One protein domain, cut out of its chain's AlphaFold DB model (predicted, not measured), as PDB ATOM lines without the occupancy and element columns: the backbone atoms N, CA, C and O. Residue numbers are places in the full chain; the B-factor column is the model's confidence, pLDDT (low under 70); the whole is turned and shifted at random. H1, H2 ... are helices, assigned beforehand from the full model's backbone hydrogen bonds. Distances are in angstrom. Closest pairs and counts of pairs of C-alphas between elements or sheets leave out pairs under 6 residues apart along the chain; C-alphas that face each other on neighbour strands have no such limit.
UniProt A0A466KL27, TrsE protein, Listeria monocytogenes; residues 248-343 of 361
ATOM      1  N   PHE A 248       8.862  41.352 -29.805       91.75
ATOM      2  CA  PHE A 248       8.917  42.799 -30.013       91.75
ATOM      3  C   PHE A 248       7.570  43.414 -29.642       91.75
ATOM      4  O   PHE A 248       6.533  42.976 -30.137       91.75
ATOM      5  N   VAL A 249       7.587  44.425 -28.774       90.88
ATOM      6  CA  VAL A 249       6.382  45.117 -28.303       90.88
ATOM      7  C   VAL A 249       6.453  46.571 -28.747       90.88
ATOM      8  O   VAL A 249       7.308  47.326 -28.288       90.88
ATOM      9  N   PHE A 250       5.546  46.968 -29.637       92.88
ATOM     10  CA  PHE A 250       5.426  48.344 -30.115       92.88
ATOM     11  C   PHE A 250       4.178  49.007 -29.541       92.88
ATOM     12  O   PHE A 250       3.146  48.372 -29.349       92.88
ATOM     13  N   GLY A 251       4.262  50.311 -29.293       89.56
ATOM     14  CA  GLY A 251       3.124  51.095 -28.830       89.56
ATOM     15  C   GLY A 251       3.494  52.551 -28.585       89.56
ATOM     16  O   GLY A 251       4.645  52.880 -28.286       89.56
ATOM     17  N   LEU A 252       2.508  53.439 -28.675       92.75
ATOM     18  CA  LEU A 252       2.673  54.847 -28.315       92.75
ATOM     19  C   LEU A 252       2.848  55.008 -26.794       92.75
ATOM     20  O   LEU A 252       2.622  54.067 -26.022       92.75
ATOM     21  N   SER A 253       3.316  56.176 -26.347       87.00
ATOM     22  CA  SER A 253       3.333  56.494 -24.911       87.00
ATOM     23  C   SER A 253       1.903  56.446 -24.354       87.00
ATOM     24  O   SER A 253       0.967  56.857 -25.035       87.00
ATOM     25  N   GLY A 254       1.721  55.850 -23.172       86.75
ATOM     26  CA  GLY A 254       0.396  55.588 -22.591       86.75
ATOM     27  C   GLY A 254      -0.386  54.416 -23.208       86.75
ATOM     28  O   GLY A 254      -1.456  54.078 -22.717       86.75
ATOM     29  N   GLY A 255       0.141  53.735 -24.233       88.38
ATOM     30  CA  GLY A 255      -0.526  52.598 -24.891       88.38
ATOM     31  C   GLY A 255      -0.498  51.271 -24.119       88.38
ATOM     32  O   GLY A 255      -0.809  50.235 -24.696       88.38
ATOM     33  N   GLY A 256      -0.069  51.269 -22.852       90.56
ATOM     34  CA  GLY A 256       0.005  50.058 -22.025       90.56
ATOM     35  C   GLY A 256       1.236  49.171 -22.256       90.56
ATOM     36  O   GLY A 256       1.235  48.020 -21.825       90.56
ATOM     37  N   LYS A 257       2.298  49.682 -22.901       92.50
ATOM     38  CA  LYS A 257       3.550  48.933 -23.142       92.50
ATOM     39  C   LYS A 257       4.145  48.356 -21.857       92.50
ATOM     40  O   LYS A 257       4.366  47.151 -21.781       92.50
ATOM     41  N   THR A 258       4.349  49.203 -20.848       90.25
ATOM     42  CA  THR A 258       4.886  48.801 -19.543       90.25
ATOM     43  C   THR A 258       4.002  47.749 -18.890       90.25
ATOM     44  O   THR A 258       4.501  46.730 -18.428       90.25
ATOM     45  N   THR A 259       2.680  47.942 -18.900       91.62
ATOM     46  CA  THR A 259       1.720  46.985 -18.334       91.62
ATOM     47  C   THR A 259       1.814  45.620 -19.011       91.62
ATOM     48  O   THR A 259       1.857  44.599 -18.325       91.62
ATOM     49  N   TYR A 260       1.889  45.595 -20.344       92.50
ATOM     50  CA  TYR A 260       2.032  44.356 -21.100       92.50
ATOM     51  C   TYR A 260       3.369  43.663 -20.811       92.50
ATOM     52  O   TYR A 260       3.368  42.483 -20.471       92.50
ATOM     53  N   LEU A 261       4.494  44.388 -20.868       91.88
ATOM     54  CA  LEU A 261       5.821  43.840 -20.551       91.88
ATOM     55  C   LEU A 261       5.886  43.306 -19.117       91.88
ATOM     56  O   LEU A 261       6.424  42.225 -18.889       91.88
ATOM     57  N   THR A 262       5.275  44.028 -18.175       92.31
ATOM     58  CA  THR A 262       5.166  43.610 -16.775       92.31
ATOM     59  C   THR A 262       4.420  42.288 -16.656       92.31
ATOM     60  O   THR A 262       4.893  41.350 -16.020       92.31
ATOM     61  N   SER A 263       3.263  42.181 -17.310       91.62
ATOM     62  CA  SER A 263       2.486  40.942 -17.336       91.62
ATOM     63  C   SER A 263       3.259  39.790 -17.987       91.62
ATOM     64  O   SER A 263       3.229  38.674 -17.475       91.62
ATOM     65  N   ASP A 264       3.970  40.050 -19.086       91.00
ATOM     66  CA  ASP A 264       4.747  39.049 -19.820       91.00
ATOM     67  C   ASP A 264       5.861  38.428 -18.968       91.00
ATOM     68  O   ASP A 264       5.928  37.202 -18.841       91.00
ATOM     69  N   TYR A 265       6.714  39.249 -18.345       89.69
ATOM     70  CA  TYR A 265       7.811  38.708 -17.543       89.69
ATOM     71  C   TYR A 265       7.299  38.046 -16.255       89.69
ATOM     72  O   TYR A 265       7.848  37.026 -15.844       89.69
ATOM     73  N   LEU A 266       6.222  38.555 -15.643       89.62
ATOM     74  CA  LEU A 266       5.618  37.934 -14.458       89.62
ATOM     75  C   LEU A 266       5.037  36.552 -14.764       89.62
ATOM     76  O   LEU A 266       5.219  35.628 -13.974       89.62
ATOM     77  N   LYS A 267       4.377  36.387 -15.917       87.81
ATOM     78  CA  LYS A 267       3.887  35.074 -16.366       87.81
ATOM     79  C   LYS A 267       5.037  34.084 -16.505       87.81
ATOM     80  O   LYS A 267       4.923  32.965 -16.023       87.81
ATOM     81  N   LYS A 268       6.151  34.509 -17.110       85.19
ATOM     82  CA  LYS A 268       7.363  33.684 -17.259       85.19
ATOM     83  C   LYS A 268       7.994  33.340 -15.909       85.19
ATOM     84  O   LYS A 268       8.388  32.199 -15.706       85.19
ATOM     85  N   TYR A 269       8.041  34.297 -14.983       84.50
ATOM     86  CA  TYR A 269       8.525  34.078 -13.619       84.50
ATOM     87  C   TYR A 269       7.678  33.031 -12.881       84.50
ATOM     88  O   TYR A 269       8.212  32.055 -12.367       84.50
ATOM     89  N   ALA A 270       6.349  33.175 -12.908       81.69
ATOM     90  CA  ALA A 270       5.424  32.246 -12.257       81.69
ATOM     91  C   ALA A 270       5.445  30.836 -12.872       81.69
ATOM     92  O   ALA A 270       5.216  29.849 -12.170       81.69
ATOM     93  N   PHE A 271       5.720  30.736 -14.178       72.12
ATOM     94  CA  PHE A 271       5.852  29.459 -14.879       72.12
ATOM     95  C   PHE A 271       7.087  28.666 -14.436       72.12
ATOM     96  O   PHE A 271       7.033  27.441 -14.350       72.12
ATOM     97  N   ALA A 272       8.183  29.364 -14.130       62.09
ATOM     98  CA  ALA A 272       9.425  28.747 -13.669       62.09
ATOM     99  C   ALA A 272       9.301  28.131 -12.263       62.09
ATOM    100  O   ALA A 272      10.015  27.183 -11.956       62.09
ATOM    101  N   ASP A 273       8.393  28.643 -11.427       55.31
ATOM    102  CA  ASP A 273       8.277  28.262 -10.011       55.31
ATOM    103  C   ASP A 273       7.424  26.994  -9.784       55.31
ATOM    104  O   ASP A 273       7.621  26.263  -8.821       55.31
ATOM    105  N   ASN A 274       6.478  26.688 -10.685       51.91
ATOM    106  CA  ASN A 274       5.383  25.758 -10.367       51.91
ATOM    107  C   ASN A 274       5.346  24.427 -11.142       51.91
ATOM    108  O   ASN A 274       4.483  23.603 -10.838       51.91
ATOM    109  N   SER A 275       6.182  24.175 -12.163       51.16
ATOM    110  CA  SER A 275       5.945  22.970 -12.994       51.16
ATOM    111  C   SER A 275       7.080  22.449 -13.890       51.16
ATOM    112  O   SER A 275       6.876  21.407 -14.525       51.16
ATOM    113  N   THR A 276       8.225  23.110 -14.028       48.06
ATOM    114  CA  THR A 276       9.162  22.760 -15.111       48.06
ATOM    115  C   THR A 276      10.614  22.873 -14.676       48.06
ATOM    116  O   THR A 276      10.984  23.824 -14.004       48.06
ATOM    117  N   GLU A 277      11.451  21.949 -15.151       52.91
ATOM    118  CA  GLU A 277      12.925  21.980 -15.058       52.91
ATOM    119  C   GLU A 277      13.546  23.243 -15.703       52.91
ATOM    120  O   GLU A 277      14.738  23.504 -15.581       52.91
ATOM    121  N   LEU A 278      12.726  24.072 -16.356       54.75
ATOM    122  CA  LEU A 278      13.093  25.327 -16.995       54.75
ATOM    123  C   LEU A 278      13.052  26.488 -15.992       54.75
ATOM    124  O   LEU A 278      12.001  27.084 -15.740       54.75
ATOM    125  N   LYS A 279      14.220  26.866 -15.469       64.81
ATOM    126  CA  LYS A 279      14.388  28.098 -14.686       64.81
ATOM    127  C   LYS A 279      14.565  29.293 -15.625       64.81
ATOM    128  O   LYS A 279      15.582  29.431 -16.299       64.81
ATOM    129  N   HIS A 280      13.591  30.201 -15.663       73.69
ATOM    130  CA  HIS A 280      13.726  31.439 -16.431       73.69
ATOM    131  C   HIS A 280      14.528  32.490 -15.657       73.69
ATOM    132  O   HIS A 280      14.060  33.030 -14.658       73.69
ATOM    133  N   ARG A 281      15.713  32.850 -16.163       83.19
ATOM    134  CA  ARG A 281      16.438  34.037 -15.695       83.19
ATOM    135  C   ARG A 281      15.923  35.278 -16.420       83.19
ATOM    136  O   ARG A 281      16.081  35.406 -17.632       83.19
ATOM    137  N   ILE A 282      15.322  36.197 -15.671       87.88
ATOM    138  CA  ILE A 282      14.770  37.444 -16.207       87.88
ATOM    139  C   ILE A 282      15.736  38.582 -15.882       87.88
ATOM    140  O   ILE A 282      16.059  38.816 -14.722       87.88
ATOM    141  N   VAL A 283      16.191  39.287 -16.917       91.12
ATOM    142  CA  VAL A 283      17.012  40.496 -16.794       91.12
ATOM    143  C   VAL A 283      16.245  41.641 -17.436       91.12
ATOM    144  O   VAL A 283      15.841  41.543 -18.595       91.12
ATOM    145  N   LEU A 284      16.027  42.710 -16.674       91.81
ATOM    146  CA  LEU A 284      15.296  43.889 -17.122       91.81
ATOM    147  C   LEU A 284      16.270  45.058 -17.282       91.81
ATOM    148  O   LEU A 284      17.052  45.350 -16.382       91.81
ATOM    149  N   PHE A 285      16.195  45.728 -18.429       91.62
ATOM    150  CA  PHE A 285      16.874  46.997 -18.673       91.62
ATOM    151  C   PHE A 285      15.817  48.091 -18.675       91.62
ATOM    152  O   PHE A 285      15.093  48.249 -19.658       91.62
ATOM    153  N   ASP A 286      15.706  48.797 -17.557       91.25
ATOM    154  CA  ASP A 286      14.650  49.773 -17.324       91.25
ATOM    155  C   ASP A 286      15.240  51.183 -17.151       91.25
ATOM    156  O   ASP A 286      15.725  51.518 -16.070       91.25
ATOM    157  N   PRO A 287      15.258  52.007 -18.213       87.94
ATOM    158  CA  PRO A 287      15.760  53.375 -18.133       87.94
ATOM    159  C   PRO A 287      14.795  54.347 -17.433       87.94
ATOM    160  O   PRO A 287      15.217  55.452 -17.102       87.94
ATOM    161  N   GLU A 288      13.524  53.975 -17.237       86.75
ATOM    162  CA  GLU A 288      12.479  54.844 -16.666       86.75
ATOM    163  C   GLU A 288      12.209  54.559 -15.175       86.75
ATOM    164  O   GLU A 288      11.445  55.286 -14.545       86.75
ATOM    165  N   ASP A 289      12.886  53.558 -14.597       88.25
ATOM    166  CA  ASP A 289      12.784  53.155 -13.183       88.25
ATOM    167  C   ASP A 289      11.349  52.787 -12.740       88.25
ATOM    168  O   ASP A 289      10.935  53.009 -11.602       88.25
ATOM    169  N   GLU A 290      10.567  52.192 -13.641       88.69
ATOM    170  CA  GLU A 290       9.182  51.775 -13.391       88.69
ATOM    171  C   GLU A 290       9.083  50.399 -12.702       88.69
ATOM    172  O   GLU A 290       8.055  50.063 -12.098       88.69
ATOM    173  N   GLN A 291      10.122  49.565 -12.813       90.31
ATOM    174  CA  GLN A 291      10.105  48.155 -12.402       90.31
ATOM    175  C   GLN A 291      10.799  47.883 -11.064       90.31
ATOM    176  O   GLN A 291      10.596  46.813 -10.486       90.31
ATOM    177  N   THR A 292      11.583  48.823 -10.535       90.94
ATOM    178  CA  THR A 292      12.421  48.622  -9.339       90.94
ATOM    179  C   THR A 292      11.644  48.118  -8.126       90.94
ATOM    180  O   THR A 292      12.050  47.147  -7.486       90.94
ATOM    181  N   GLU A 293      10.499  48.724  -7.811       91.00
ATOM    182  CA  GLU A 293       9.677  48.288  -6.675       91.00
ATOM    183  C   GLU A 293       9.154  46.856  -6.868       91.00
ATOM    184  O   GLU A 293       9.210  46.039  -5.945       91.00
ATOM    185  N   ARG A 294       8.727  46.513  -8.092       90.56
ATOM    186  CA  ARG A 294       8.221  45.173  -8.428       90.56
ATOM    187  C   ARG A 294       9.324  44.128  -8.334       90.56
ATOM    188  O   ARG A 294       9.117  43.098  -7.698       90.56
ATOM    189  N   VAL A 295      10.493  44.394  -8.914       91.44
ATOM    190  CA  VAL A 295      11.649  43.485  -8.852       91.44
ATOM    191  C   VAL A 295      12.052  43.236  -7.399       91.44
ATOM    192  O   VAL A 295      12.221  42.083  -7.009       91.44
ATOM    193  N   ARG A 296      12.094  44.287  -6.568       91.56
ATOM    194  CA  ARG A 296      12.376  44.156  -5.130       91.56
ATOM    195  C   ARG A 296      11.346  43.284  -4.416       91.56
ATOM    196  O   ARG A 296      11.722  42.454  -3.596       91.56
ATOM    197  N   SER A 297      10.060  43.456  -4.731       90.62
ATOM    198  CA  SER A 297       8.979  42.669  -4.120       90.62
ATOM    199  C   SER A 297       9.052  41.173  -4.455       90.62
ATOM    200  O   SER A 297       8.633  40.349  -3.649       90.62
ATOM    201  N   LEU A 298       9.634  40.823  -5.607       88.81
ATOM    202  CA  LEU A 298       9.869  39.442  -6.040       88.81
ATOM    203  C   LEU A 298      11.198  38.865  -5.522       88.81
ATOM    204  O   LEU A 298      11.560  37.755  -5.893       88.81
ATOM    205  N   GLY A 299      11.945  39.609  -4.697       88.69
ATOM    206  CA  GLY A 299      13.262  39.192  -4.202       88.69
ATOM    207  C   GLY A 299      14.388  39.296  -5.238       88.69
ATOM    208  O   GLY A 299      15.445  38.700  -5.049       88.69
ATOM    209  N   GLY A 300      14.176  40.033  -6.331       88.44
ATOM    210  CA  GLY A 300      15.184  40.249  -7.364       88.44
ATOM    211  C   GLY A 300      16.258  41.263  -6.963       88.44
ATOM    212  O   GLY A 300      16.048  42.138  -6.120       88.44
ATOM    213  N   GLU A 301      17.416  41.164  -7.612       90.81
ATOM    214  CA  GLU A 301      18.531  42.095  -7.438       90.81
ATOM    215  C   GLU A 301      18.360  43.333  -8.327       90.81
ATOM    216  O   GLU A 301      18.007  43.231  -9.504       90.81
ATOM    217  N   ILE A 302      18.631  44.512  -7.766       90.19
ATOM    218  CA  ILE A 302      18.566  45.786  -8.487       90.19
ATOM    219  C   ILE A 302      19.977  46.340  -8.624       90.19
ATOM    220  O   ILE A 302      20.621  46.678  -7.632       90.19
ATOM    221  N   ILE A 303      20.418  46.498  -9.869       89.88
ATOM    222  CA  ILE A 303      21.704  47.103 -10.198       89.88
ATOM    223  C   ILE A 303      21.446  48.507 -10.738       89.88
ATOM    224  O   ILE A 303      21.016  48.679 -11.876       89.88
ATOM    225  N   ASN A 304      21.713  49.525  -9.920       87.12
ATOM    226  CA  ASN A 304      21.581  50.912 -10.351       87.12
ATOM    227  C   ASN A 304      22.846  51.348 -11.107       87.12
ATOM    228  O   ASN A 304      23.940  51.380 -10.539       87.12
ATOM    229  N   LEU A 305      22.694  51.696 -12.385       85.62
ATOM    230  CA  LEU A 305      23.770  52.202 -13.232       85.62
ATOM    231  C   LEU A 305      23.677  53.726 -13.321       85.62
ATOM    232  O   LEU A 305      23.117  54.282 -14.260       85.62
ATOM    233  N   SER A 306      24.248  54.409 -12.333       83.44
ATOM    234  CA  SER A 306      24.350  55.869 -12.322       83.44
ATOM    235  C   SER A 306      25.783  56.328 -12.073       83.44
ATOM    236  O   SER A 306      26.621  55.591 -11.545       83.44
ATOM    237  N   SER A 307      26.086  57.582 -12.411       80.81
ATOM    238  CA  SER A 307      27.409  58.167 -12.157       80.81
ATOM    239  C   SER A 307      27.793  58.149 -10.674       80.81
ATOM    240  O   SER A 307      28.979  58.084 -10.369       80.81
ATOM    241  N   MET A 308      26.812  58.149  -9.764       81.69
ATOM    242  CA  MET A 308      27.023  58.075  -8.312       81.69
ATOM    243  C   MET A 308      26.942  56.654  -7.741       81.69
ATOM    244  O   MET A 308      27.184  56.479  -6.554       81.69
ATOM    245  N   SER A 309      26.598  55.648  -8.549       84.12
ATOM    246  CA  SER A 309      26.568  54.257  -8.099       84.12
ATOM    247  C   SER A 309      27.980  53.707  -7.916       84.12
ATOM    248  O   SER A 309      28.859  53.945  -8.753       84.12
ATOM    249  N   ASP A 310      28.164  52.920  -6.857       82.88
ATOM    250  CA  ASP A 310      29.381  52.142  -6.611       82.88
ATOM    251  C   ASP A 310      29.543  50.991  -7.621       82.88
ATOM    252  O   ASP A 310      30.637  50.455  -7.796       82.88
ATOM    253  N   VAL A 311      28.469  50.627  -8.332       85.88
ATOM    254  CA  VAL A 311      28.504  49.579  -9.353       85.88
ATOM    255  C   VAL A 311      28.988  50.146 -10.689       85.88
ATOM    256  O   VAL A 311      28.449  51.119 -11.226       85.88
ATOM    257  N   ARG A 312      30.014  49.506 -11.261       84.62
ATOM    258  CA  ARG A 312      30.602  49.848 -12.562       84.62
ATOM    259  C   ARG A 312      30.659  48.611 -13.452       84.62
ATOM    260  O   ARG A 312      31.203  47.589 -13.051       84.62
ATOM    261  N   ILE A 313      30.146  48.728 -14.676       85.31
ATOM    262  CA  ILE A 313      30.319  47.707 -15.717       85.31
ATOM    263  C   ILE A 313      31.590  48.042 -16.496       85.31
ATOM    264  O   ILE A 313      31.721  49.148 -17.019       85.31
ATOM    265  N   ASN A 314      32.523  47.097 -16.578       87.00
ATOM    266  CA  ASN A 314      33.747  47.259 -17.353       87.00
ATOM    267  C   ASN A 314      33.526  46.787 -18.807       87.00
ATOM    268  O   ASN A 314      33.446  45.581 -19.036       87.00
ATOM    269  N   PRO A 315      33.483  47.687 -19.810       86.44
ATOM    270  CA  PRO A 315      33.289  47.295 -21.208       86.44
ATOM    271  C   PRO A 315      34.489  46.536 -21.801       86.44
ATOM    272  O   PRO A 315      34.349  45.897 -22.838       86.44
ATOM    273  N   PHE A 316      35.660  46.589 -21.154       90.00
ATOM    274  CA  PHE A 316      36.857  45.835 -21.541       90.00
ATOM    275  C   PHE A 316      36.984  44.497 -20.809       90.00
ATOM    276  O   PHE A 316      37.977  43.792 -20.992       90.00
ATOM    277  N   GLN A 317      36.019  44.141 -19.955       84.25
ATOM    278  CA  GLN A 317      36.023  42.843 -19.300       84.25
ATOM    279  C   GLN A 317      35.691  41.761 -20.326       84.25
ATOM    280  O   GLN A 317      34.560  41.630 -20.789       84.25
ATOM    281  N   ILE A 318      36.709  40.989 -20.688       82.06
ATOM    282  CA  ILE A 318      36.568  39.855 -21.592       82.06
ATOM    283  C   ILE A 318      36.213  38.636 -20.748       82.06
ATOM    284  O   ILE A 318      37.015  38.173 -19.939       82.06
ATOM    285  N   TYR A 319      35.016  38.099 -20.957       76.44
ATOM    286  CA  TYR A 319      34.641  36.801 -20.415       76.44
ATOM    287  C   TYR A 319      35.213  35.711 -21.329       76.44
ATOM    288  O   TYR A 319      34.766  35.536 -22.462       76.44
ATOM    289  N   SER A 320      36.232  34.992 -20.856       64.88
ATOM    290  CA  SER A 320      36.704  33.780 -21.526       64.88
ATOM    291  C   SER A 320      35.762  32.630 -21.173       64.88
ATOM    292  O   SER A 320      35.612  32.295 -20.001       64.88
ATOM    293  N   ARG A 321      35.136  32.012 -22.184       55.03
ATOM    294  CA  ARG A 321      34.216  30.871 -22.003       55.03
ATOM    295  C   ARG A 321      34.873  29.622 -21.388       55.03
ATOM    296  O   ARG A 321      34.146  28.751 -20.940       55.03
ATOM    297  N   ASN A 322      36.209  29.542 -21.339       48.34
ATOM    298  CA  ASN A 322      36.945  28.313 -21.000       48.34
ATOM    299  C   ASN A 322      37.890  28.444 -19.789       48.34
ATOM    300  O   ASN A 322      38.859  27.691 -19.686       48.34
ATOM    301  N   THR A 323      37.662  29.388 -18.877       43.81
ATOM    302  CA  THR A 323      38.420  29.434 -17.613       43.81
ATOM    303  C   THR A 323      37.628  28.687 -16.540       43.81
ATOM    304  O   THR A 323      36.494  29.082 -16.273       43.81
ATOM    305  N   PRO A 324      38.166  27.611 -15.935       43.50
ATOM    306  CA  PRO A 324      37.494  26.902 -14.859       43.50
ATOM    307  C   PRO A 324      37.661  27.708 -13.568       43.50
ATOM    308  O   PRO A 324      38.480  27.371 -12.717       43.50
ATOM    309  N   ASP A 325      36.902  28.792 -13.435       41.72
ATOM    310  CA  ASP A 325      36.657  29.379 -12.123       41.72
ATOM    311  C   ASP A 325      35.658  28.473 -11.394       41.72
ATOM    312  O   ASP A 325      34.591  28.129 -11.905       41.72
ATOM    313  N   VAL A 326      36.069  28.016 -10.214       46.91
ATOM    314  CA  VAL A 326      35.576  26.808  -9.534       46.91
ATOM    315  C   VAL A 326      34.127  26.902  -9.020       46.91
ATOM    316  O   VAL A 326      33.594  25.887  -8.593       46.91
ATOM    317  N   ASP A 327      33.422  28.027  -9.177       45.88
ATOM    318  CA  ASP A 327      32.086  28.224  -8.581       45.88
ATOM    319  C   ASP A 327      30.948  28.578  -9.565       45.88
ATOM    320  O   ASP A 327      29.838  28.889  -9.140       45.88
ATOM    321  N   LEU A 328      31.150  28.487 -10.886       41.12
ATOM    322  CA  LEU A 328      30.103  28.773 -11.890       41.12
ATOM    323  C   LEU A 328      29.691  27.523 -12.685       41.12
ATOM    324  O   LEU A 328      29.772  27.488 -13.910       41.12
ATOM    325  N   LYS A 329      29.226  26.478 -11.990       40.38
ATOM    326  CA  LYS A 329      28.693  25.255 -12.630       40.38
ATOM    327  C   LYS A 329      27.191  25.275 -12.946       40.38
ATOM    328  O   LYS A 329      26.721  24.360 -13.606       40.38
ATOM    329  N   GLU A 330      26.434  26.297 -12.550       44.66
ATOM    330  CA  GLU A 330      24.960  26.270 -12.664       44.66
ATOM    331  C   GLU A 330      24.362  26.931 -13.921       44.66
ATOM    332  O   GLU A 330      23.145  27.009 -14.035       44.66
ATOM    333  N   SER A 331      25.162  27.409 -14.880       42.22
ATOM    334  CA  SER A 331      24.616  28.130 -16.055       42.22
ATOM    335  C   SER A 331      24.947  27.521 -17.417       42.22
ATOM    336  O   SER A 331      24.702  28.150 -18.444       42.22
ATOM    337  N   LEU A 332      25.514  26.312 -17.436       42.59
ATOM    338  CA  LEU A 332      26.074  25.708 -18.650       42.59
ATOM    339  C   LEU A 332      25.341  24.441 -19.131       42.59
ATOM    340  O   LEU A 332      25.707  23.917 -20.175       42.59
ATOM    341  N   SER A 333      24.284  23.989 -18.447       43.00
ATOM    342  CA  SER A 333      23.484  22.827 -18.875       43.00
ATOM    343  C   SER A 333      22.685  23.074 -20.159       43.00
ATOM    344  O   SER A 333      22.561  22.176 -20.984       43.00
ATOM    345  N   ASP A 334      22.196  24.296 -20.379       47.22
ATOM    346  CA  ASP A 334      21.176  24.549 -21.409       47.22
ATOM    347  C   ASP A 334      21.708  24.469 -22.854       47.22
ATOM    348  O   ASP A 334      20.936  24.268 -23.788       47.22
ATOM    349  N   PHE A 335      23.021  24.632 -23.058       40.28
ATOM    350  CA  PHE A 335      23.642  24.511 -24.386       40.28
ATOM    351  C   PHE A 335      24.193  23.108 -24.667       40.28
ATOM    352  O   PHE A 335      24.214  22.703 -25.825       40.28
ATOM    353  N   GLU A 336      24.618  22.361 -23.643       40.31
ATOM    354  CA  GLU A 336      25.053  20.964 -23.807       40.31
ATOM    355  C   GLU A 336      23.850  20.011 -23.952       40.31
ATOM    356  O   GLU A 336      23.926  19.029 -24.691       40.31
ATOM    357  N   GLU A 337      22.697  20.332 -23.349       43.72
ATOM    358  CA  GLU A 337      21.434  19.622 -23.610       43.72
ATOM    359  C   GLU A 337      20.957  19.775 -25.063       43.72
ATOM    360  O   GLU A 337      20.409  18.831 -25.637       43.72
ATOM    361  N   ASP A 338      21.219  20.922 -25.695       45.53
ATOM    362  CA  ASP A 338      20.802  21.196 -27.074       45.53
ATOM    363  C   ASP A 338      21.499  20.280 -28.109       45.53
ATOM    364  O   ASP A 338      20.915  20.011 -29.160       45.53
ATOM    365  N   GLU A 339      22.684  19.728 -27.804       37.75
ATOM    366  CA  GLU A 339      23.402  18.761 -28.663       37.75
ATOM    367  C   GLU A 339      23.025  17.291 -28.361       37.75
ATOM    368  O   GLU A 339      23.102  16.412 -29.229       37.75
ATOM    369  N   LEU A 340      22.561  17.002 -27.140       37.84
ATOM    370  CA  LEU A 340      22.093  15.672 -26.729       37.84
ATOM    371  C   LEU A 340      20.674  15.369 -27.236       37.84
ATOM    372  O   LEU A 340      20.382  14.225 -27.593       37.84
ATOM    373  N   VAL A 341      19.805  16.381 -27.334       43.84
ATOM    374  CA  VAL A 341      18.417  16.220 -27.810       43.84
ATOM    375  C   VAL A 341      18.343  15.906 -29.311       43.84
ATOM    376  O   VAL A 341      17.430  15.191 -29.730       43.84
ATOM    377  N   GLU A 342      19.316  16.336 -30.123       38.34
ATOM    378  CA  GLU A 342      19.398  15.941 -31.543       38.34
ATOM    379  C   GLU A 342      19.728  14.449 -31.742       38.34
ATOM    380  O   GLU A 342      19.411  13.894 -32.794       38.34
ATOM    381  N   ASN A 343      20.281  13.771 -30.726       36.44
ATOM    382  CA  ASN A 343      20.709  12.368 -30.799       36.44
ATOM    383  C   ASN A 343      19.797  11.375 -30.054       36.44
ATOM    384  O   ASN A 343      20.090  10.175 -30.018       36.44
TER     385      ASN A 343
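AT A GLANCE: This is residues 248 to 343 of the 361 residues of the protein "TrsE protein" of Listeria monocytogenes (UniProt A0A466KL27). Little regular structure is here: one long helix, H1, from which the chain folds back through residues 275 to 291 to short H2, then swings through residues 298 to 332 in a wide arc to H3. H3 sticks out with residues 335 to 343. The 96 printed residues include three named helices, in order H1, H2, H3, and no named strand; the class is all helix, with 35 residues in named elements. The whole is loose, radius of gyration of the C-alphas 17.5 A, spanning 47 by 37 by 26 A.

HOW THE PARTS SIT: Look first at H1, residues 257 to 274, then H2, residues 292 to 297, and H3, residues 333 to 343: each is apart from the other two. In H2 every O i to N i+4 pair is within hydrogen-bond range; in H1 12 of 14 are, in H3 3 of 7, beside 5 of 8 O i to N i+3 pairs.

IN THESE COORDINATES: Find C-alpha 257 at (3.550, 48.933, -23.142); from there H1 runs 26.5 A. H2 spans 8.6 A. H3 runs 16.1 A to C-alpha 343 at (20.709, 12.368, -30.799).

THE WHOLE: The C-alphas of Met 308 and Asn 343, the two farthest apart, are 51.3 A apart. The printed part has no cut, and both links are long. Residues 272 to 279 and 320 to 343 have pLDDT under 70.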